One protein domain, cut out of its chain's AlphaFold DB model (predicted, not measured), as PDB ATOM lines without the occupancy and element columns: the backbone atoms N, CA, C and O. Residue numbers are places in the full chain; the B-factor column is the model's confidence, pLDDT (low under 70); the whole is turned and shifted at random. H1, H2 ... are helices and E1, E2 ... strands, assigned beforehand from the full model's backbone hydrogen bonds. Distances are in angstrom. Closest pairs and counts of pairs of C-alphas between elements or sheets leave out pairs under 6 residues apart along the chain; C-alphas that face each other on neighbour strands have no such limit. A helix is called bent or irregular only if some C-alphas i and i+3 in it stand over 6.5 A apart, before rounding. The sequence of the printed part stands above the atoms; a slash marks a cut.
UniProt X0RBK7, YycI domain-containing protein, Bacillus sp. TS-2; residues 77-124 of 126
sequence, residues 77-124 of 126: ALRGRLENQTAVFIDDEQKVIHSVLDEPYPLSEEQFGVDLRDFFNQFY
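AT A GLANCE: This is residues 77 to 124 of the 126 residues of the protein "YycI domain-containing protein" of Bacillus sp. TS-2 (UniProt X0RBK7). A two-stranded hairpin of E1 and E2 makes one part of a long, loose model, and a single helix, H1, makes the other part. The link after E2 runs out to the far end, where residues 109 to 114 stick out, and H1 then folds back from there toward the hairpin. The printed part has 48 residues with two named strands and one named helix, in the order E1, E2, H1 along the chain; the sheet is antiparallel, and the class is mixed, with helices and strands. Under half of the residues, 22, are in named elements. The whole is loose, with a radius of gyration of the C-alphas of 12.7 A, and spans 40 by 17 by 16 A.

IN THESE COORDINATES: The printed part begins at Ala 77, with its C-alpha at (-17.348, 114.116, 229.804), and has no named element before E1. E1 is residues 85 to 89, from C-alpha 85 at (-25.186, 126.816, 229.514), and is 12.9 A long from first to last C-alpha. E2 is residues 97 to 101, 12.6 A long. H1 is residues 112 to 123, 16.0 A long, and ends with C-alpha 123 at (-17.191, 128.934, 228.422). One residue, Tyr 124, follows it in the printed part.

HOW THE PARTS SIT: E1 and E2 are antiparallel neighbours and form a hairpin, with 160 degrees between their N-to-C directions. C-alphas that face each other include those of Ala 87 and Ser 99, 4.1 A apart, and those of Phe 89 and Ile 97, 4.8 A apart. N 86 and O 100 are within hydrogen-bond range at 2.8 A, and so are N 100 and O 86 at 2.9 A. H1 and E1 are apart, but only just: their closest C-alphas are 8.3 A from each other. H1 is not bent, and every O i to N i+4 pair inside it is within hydrogen-bond range. Residues 109 to 114, of which 112 to 114 belong to H1, stand free.

THE WHOLE: The outline is a rod. The two C-alphas farthest apart are those of Asp 92 and Glu 110, at 39.8 A, while those of Ala 77 and Tyr 124, the first and last printed, are 13.4 A apart. The printed part has no cut. The link from E1 to E2 has 7 residues and that from E2 to H1 has 10; both are short, and no link is long. The mean pLDDT of the printed part is 77.2, and it is under 70 at residues 77 to 81, at residues 92 to 94 and at residue 124.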
ATOM      1  N   ALA A  77     -18.283 113.457 228.895       61.25
ATOM      2  CA  ALA A  77     -17.348 114.116 229.804       61.25
ATOM      3  C   ALA A  77     -17.169 115.612 229.490       61.25
ATOM      4  O   ALA A  77     -16.942 116.403 230.403       61.25
ATOM      5  N   LEU A  78     -17.304 116.011 228.219       63.94
ATOM      6  CA  LEU A  78     -17.304 117.421 227.828       63.94
ATOM      7  C   LEU A  78     -18.628 118.094 228.220       63.94
ATOM      8  O   LEU A  78     -18.619 119.256 228.607       63.94
ATOM      9  N   ARG A  79     -19.747 117.352 228.209       61.59
ATOM     10  CA  ARG A  79     -21.068 117.856 228.638       61.59
ATOM     11  C   ARG A  79     -21.082 118.257 230.108       61.59
ATOM     12  O   ARG A  79     -21.656 119.281 230.445       61.59
ATOM     13  N   GLY A  80     -20.408 117.489 230.964       62.59
ATOM     14  CA  GLY A  80     -20.294 117.794 232.395       62.59
ATOM     15  C   GLY A  80     -19.431 119.016 232.731       62.59
ATOM     16  O   GLY A  80     -19.388 119.401 233.893       62.59
ATOM     17  N   ARG A  81     -18.734 119.606 231.748       67.25
ATOM     18  CA  ARG A  81     -17.870 120.792 231.918       67.25
ATOM     19  C   ARG A  81     -18.511 122.085 231.408       67.25
ATOM     20  O   ARG A  81     -17.911 123.145 231.545       67.25
ATOM     21  N   LEU A  82     -19.691 121.993 230.794       70.62
ATOM     22  CA  LEU A  82     -20.444 123.135 230.288       70.62
ATOM     23  C   LEU A  82     -21.322 123.675 231.423       70.62
ATOM     24  O   LEU A  82     -22.478 123.287 231.570       70.62
ATOM     25  N   GLU A  83     -20.738 124.518 232.268       70.81
ATOM     26  CA  GLU A  83     -21.439 125.176 233.374       70.81
ATOM     27  C   GLU A  83     -22.130 126.462 232.878       70.81
ATOM     28  O   GLU A  83     -21.591 127.175 232.035       70.81
ATOM     29  N   ASN A  84     -23.328 126.763 233.395       72.44
ATOM     30  CA  ASN A  84     -24.151 127.939 233.036       72.44
ATOM     31  C   ASN A  84     -24.587 128.023 231.559       72.44
ATOM     32  O   ASN A  84     -24.821 129.115 231.025       72.44
ATOM     33  N   GLN A  85     -24.687 126.877 230.880       75.12
ATOM     34  CA  GLN A  85     -25.186 126.816 229.514       75.12
ATOM     35  C   GLN A  85     -25.942 125.518 229.227       75.12
ATOM     36  O   GLN A  85     -25.532 124.419 229.603       75.12
ATOM     37  N   THR A  86     -27.032 125.644 228.477       75.75
ATOM     38  CA  THR A  86     -27.828 124.518 227.998       75.75
ATOM     39  C   THR A  86     -27.401 124.163 226.575       75.75
ATOM     40  O   THR A  86     -27.694 124.887 225.619       75.75
ATOM     41  N   ALA A  87     -26.711 123.032 226.426       71.94
ATOM     42  CA  ALA A  87     -26.226 122.526 225.144       71.94
ATOM     43  C   ALA A  87     -27.152 121.443 224.560       71.94
ATOM     44  O   ALA A  87     -27.423 120.425 225.195       71.94
ATOM     45  N   VAL A  88     -27.599 121.648 223.322       73.12
ATOM     46  CA  VAL A  88     -28.388 120.706 222.521       73.12
ATOM     47  C   VAL A  88     -27.564 120.272 221.313       73.12
ATOM     48  O   VAL A  88     -27.006 121.098 220.593       73.12
ATOM     49  N   PHE A  89     -27.493 118.967 221.074       72.31
ATOM     50  CA  PHE A  89     -26.848 118.416 219.886       72.31
ATOM     51  C   PHE A  89     -27.856 118.386 218.742       72.31
ATOM     52  O   PHE A  89     -28.968 117.892 218.911       72.31
ATOM     53  N   ILE A  90     -27.473 118.952 217.599       70.62
ATOM     54  CA  ILE A  90     -28.345 119.012 216.413       70.62
ATOM     55  C   ILE A  90     -28.167 117.758 215.539       70.62
ATOM     56  O   ILE A  90     -29.051 117.424 214.757       70.62
ATOM     57  N   ASP A  91     -27.035 117.070 215.678       70.75
ATOM     58  CA  ASP A  91     -26.625 115.973 214.805       70.75
ATOM     59  C   ASP A  91     -26.594 114.629 215.547       70.75
ATOM     60  O   ASP A  91     -26.135 114.559 216.693       70.75
ATOM     61  N   ASP A  92     -27.022 113.565 214.862       65.12
ATOM     62  CA  ASP A  92     -27.003 112.179 215.345       65.12
ATOM     63  C   ASP A  92     -25.566 111.716 215.638       65.12
ATOM     64  O   ASP A  92     -25.329 110.916 216.544       65.12
ATOM     65  N   GLU A  93     -24.586 112.271 214.915       65.50
ATOM     66  CA  GLU A  93     -23.160 111.999 215.113       65.50
ATOM     67  C   GLU A  93     -22.513 112.865 216.213       65.50
ATOM     68  O   GLU A  93     -21.310 112.761 216.444       65.50
ATOM     69  N   GLN A  94     -23.282 113.726 216.900       68.31
ATOM     70  CA  GLN A  94     -22.836 114.561 218.032       68.31
ATOM     71  C   GLN A  94     -21.602 115.435 217.738       68.31
ATOM     72  O   GLN A  94     -20.816 115.750 218.632       68.31
ATOM     73  N   LYS A  95     -21.431 115.847 216.478       70.06
ATOM     74  CA  LYS A  95     -20.318 116.703 216.022       70.06
ATOM     75  C   LYS A  95     -20.632 118.195 216.091       70.06
ATOM     76  O   LYS A  95     -19.727 119.015 215.971       70.06
ATOM     77  N   VAL A  96     -21.902 118.547 216.272       75.19
ATOM     78  CA  VAL A  96     -22.384 119.930 216.293       75.19
ATOM     79  C   VAL A  96     -23.151 120.185 217.584       75.19
ATOM     80  O   VAL A  96     -24.108 119.474 217.897       75.19
ATOM     81  N   ILE A  97     -22.738 121.228 218.309       77.62
ATOM     82  CA  ILE A  97     -23.384 121.692 219.541       77.62
ATOM     83  C   ILE A  97     -24.053 123.027 219.268       77.62
ATOM     84  O   ILE A  97     -23.424 123.956 218.765       77.62
ATOM     85  N   HIS A  98     -25.304 123.140 219.682       80.81
ATOM     86  CA  HIS A  98     -25.982 124.409 219.848       80.81
ATOM     87  C   HIS A  98     -26.137 124.691 221.336       80.81
ATOM     88  O   HIS A  98     -26.863 123.982 222.027       80.81
ATOM     89  N   SER A  99     -25.438 125.706 221.836       78.75
ATOM     90  CA  SER A  99     -25.450 126.059 223.253       78.75
ATOM     91  C   SER A  99     -26.101 127.415 223.465       78.75
ATOM     92  O   SER A  99     -25.797 128.365 222.748       78.75
ATOM     93  N   VAL A 100     -26.979 127.495 224.460       82.06
ATOM     94  CA  VAL A 100     -27.607 128.739 224.908       82.06
ATOM     95  C   VAL A 100     -27.150 129.003 226.337       82.06
ATOM     96  O   VAL A 100     -27.258 128.121 227.184       82.06
ATOM     97  N   LEU A 101     -26.610 130.193 226.586       83.19
ATOM     98  CA  LEU A 101     -26.213 130.626 227.926       83.19
ATOM     99  C   LEU A 101     -27.459 130.903 228.764       83.19
ATOM    100  O   LEU A 101     -28.418 131.495 228.261       83.19
ATOM    101  N   ASP A 102     -27.421 130.519 230.037       81.69
ATOM    102  CA  ASP A 102     -28.533 130.784 230.953       81.69
ATOM    103  C   ASP A 102     -28.641 132.289 231.272       81.69
ATOM    104  O   ASP A 102     -29.744 132.822 231.406       81.69
ATOM    105  N   GLU A 103     -27.501 132.993 231.309       83.56
ATOM    106  CA  GLU A 103     -27.415 134.450 231.439       83.56
ATOM    107  C   GLU A 103     -26.683 135.086 230.241       83.56
ATOM    108  O   GLU A 103     -25.650 134.570 229.801       83.56
ATOM    109  N   PRO A 104     -27.165 136.222 229.698       83.25
ATOM    110  CA  PRO A 104     -26.485 136.916 228.608       83.25
ATOM    111  C   PRO A 104     -25.122 137.456 229.052       83.25
ATOM    112  O   PRO A 104     -25.025 138.154 230.060       83.25
ATOM    113  N   TYR A 105     -24.081 137.205 228.260       82.81
ATOM    114  CA  TYR A 105     -22.755 137.769 228.506       82.81
ATOM    115  C   TYR A 105     -22.649 139.180 227.895       82.81
ATOM    116  O   TYR A 105     -22.873 139.330 226.688       82.81
ATOM    117  N   PRO A 106     -22.342 140.229 228.683       83.94
ATOM    118  CA  PRO A 106     -22.213 141.586 228.164       83.94
ATOM    119  C   PRO A 106     -20.938 141.721 227.323       83.94
ATOM    120  O   PRO A 106     -19.855 141.362 227.771       83.94
ATOM    121  N   LEU A 107     -21.067 142.274 226.117       86.00
ATOM    122  CA  LEU A 107     -19.944 142.575 225.226       86.00
ATOM    123  C   LEU A 107     -19.872 144.087 225.007       86.00
ATOM    124  O   LEU A 107     -20.884 144.713 224.682       86.00
ATOM    125  N   SER A 108     -18.689 144.672 225.182       86.94
ATOM    126  CA  SER A 108     -18.435 146.086 224.913       86.94
ATOM    127  C   SER A 108     -17.977 146.285 223.469       86.94
ATOM    128  O   SER A 108     -17.092 145.579 222.990       86.94
ATOM    129  N   GLU A 109     -18.517 147.285 222.769       85.12
ATOM    130  CA  GLU A 109     -18.048 147.632 221.416       85.12
ATOM    131  C   GLU A 109     -16.594 148.131 221.417       85.12
ATOM    132  O   GLU A 109     -15.857 147.909 220.458       85.12
ATOM    133  N   GLU A 110     -16.150 148.755 222.512       85.81
ATOM    134  CA  GLU A 110     -14.794 149.301 222.632       85.81
ATOM    135  C   GLU A 110     -13.735 148.215 222.878       85.81
ATOM    136  O   GLU A 110     -12.570 148.390 222.517       85.81
ATOM    137  N   GLN A 111     -14.122 147.093 223.494       86.06
ATOM    138  CA  GLN A 111     -13.216 146.026 223.951       86.06
ATOM    139  C   GLN A 111     -13.606 144.640 223.429       86.06
ATOM    140  O   GLN A 111     -13.081 143.627 223.885       86.06
ATOM    141  N   PHE A 112     -14.432 144.597 222.386       87.50
ATOM    142  CA  PHE A 112     -15.030 143.387 221.826       87.50
ATOM    143  C   PHE A 112     -14.046 142.224 221.620       87.50
ATOM    144  O   PHE A 112     -14.356 141.077 221.927       87.50
ATOM    145  N   GLY A 113     -12.835 142.499 221.122       86.50
ATOM    146  CA  GLY A 113     -11.826 141.459 220.891       86.50
ATOM    147  C   GLY A 113     -11.256 140.830 222.171       86.50
ATOM    148  O   GLY A 113     -10.869 139.662 222.151       86.50
ATOM    149  N   VAL A 114     -11.198 141.592 223.266       85.94
ATOM    150  CA  VAL A 114     -10.779 141.108 224.590       85.94
ATOM    151  C   VAL A 114     -11.928 140.334 225.223       85.94
ATOM    152  O   VAL A 114     -11.743 139.172 225.573       85.94
ATOM    153  N   ASP A 115     -13.126 140.918 225.224       86.69
ATOM    154  CA  ASP A 115     -14.330 140.306 225.791       86.69
ATOM    155  C   ASP A 115     -14.654 138.958 225.128       86.69
ATOM    156  O   ASP A 115     -14.985 137.990 225.805       86.69
ATOM    157  N   LEU A 116     -14.491 138.847 223.802       85.88
ATOM    158  CA  LEU A 116     -14.660 137.578 223.092       85.88
ATOM    159  C   LEU A 116     -13.635 136.525 223.515       85.88
ATOM    160  O   LEU A 116     -13.969 135.348 223.633       85.88
ATOM    161  N   ARG A 117     -12.373 136.919 223.701       85.88
ATOM    162  CA  ARG A 117     -11.326 135.984 224.119       85.88
ATOM    163  C   ARG A 117     -11.601 135.468 225.526       85.88
ATOM    164  O   ARG A 117     -11.465 134.270 225.762       85.88
ATOM    165  N   ASP A 118     -11.999 136.359 226.424       86.31
ATOM    166  CA  ASP A 118     -12.334 136.012 227.800       86.31
ATOM    167  C   ASP A 118     -13.585 135.131 227.850       86.31
ATOM    168  O   ASP A 118     -13.579 134.106 228.532       86.31
ATOM    169  N   PHE A 119     -14.589 135.427 227.021       85.56
ATOM    170  CA  PHE A 119     -15.747 134.567 226.804       85.56
ATOM    171  C   PHE A 119     -15.349 133.148 226.357       85.56
ATOM    172  O   PHE A 119     -15.763 132.165 226.973       85.56
ATOM    173  N   PHE A 120     -14.505 133.005 225.329       83.19
ATOM    174  CA  PHE A 120     -14.051 131.681 224.886       83.19
ATOM    175  C   PHE A 120     -13.278 130.939 225.976       83.19
ATOM    176  O   PHE A 120     -13.504 129.750 226.177       83.19
ATOM    177  N   ASN A 121     -12.412 131.634 226.711       82.31
ATOM    178  CA  ASN A 121     -11.655 131.031 227.802       82.31
ATOM    179  C   ASN A 121     -12.543 130.592 228.969       82.31
ATOM    180  O   ASN A 121     -12.187 129.635 229.644       82.31
ATOM    181  N   GLN A 122     -13.654 131.282 229.224       77.25
ATOM    182  CA  GLN A 122     -14.556 130.993 230.336       77.25
ATOM    183  C   GLN A 122     -15.555 129.873 230.014       77.25
ATOM    184  O   GLN A 122     -15.834 129.043 230.875       77.25
ATOM    185  N   PHE A 123     -16.095 129.842 228.792       73.38
ATOM    186  CA  PHE A 123     -17.191 128.934 228.422       73.38
ATOM    187  C   PHE A 123     -16.751 127.744 227.554       73.38
ATOM    188  O   PHE A 123     -17.434 126.722 227.508       73.38
ATOM    189  N   TYR A 124     -15.596 127.832 226.888       67.81
ATOM    190  CA  TYR A 124     -15.076 126.781 226.013       67.81
ATOM    191  C   TYR A 124     -13.693 126.309 226.478       67.81
ATOM    192  O   TYR A 124     -12.658 126.669 225.926       67.81
TER     193      TYR A 124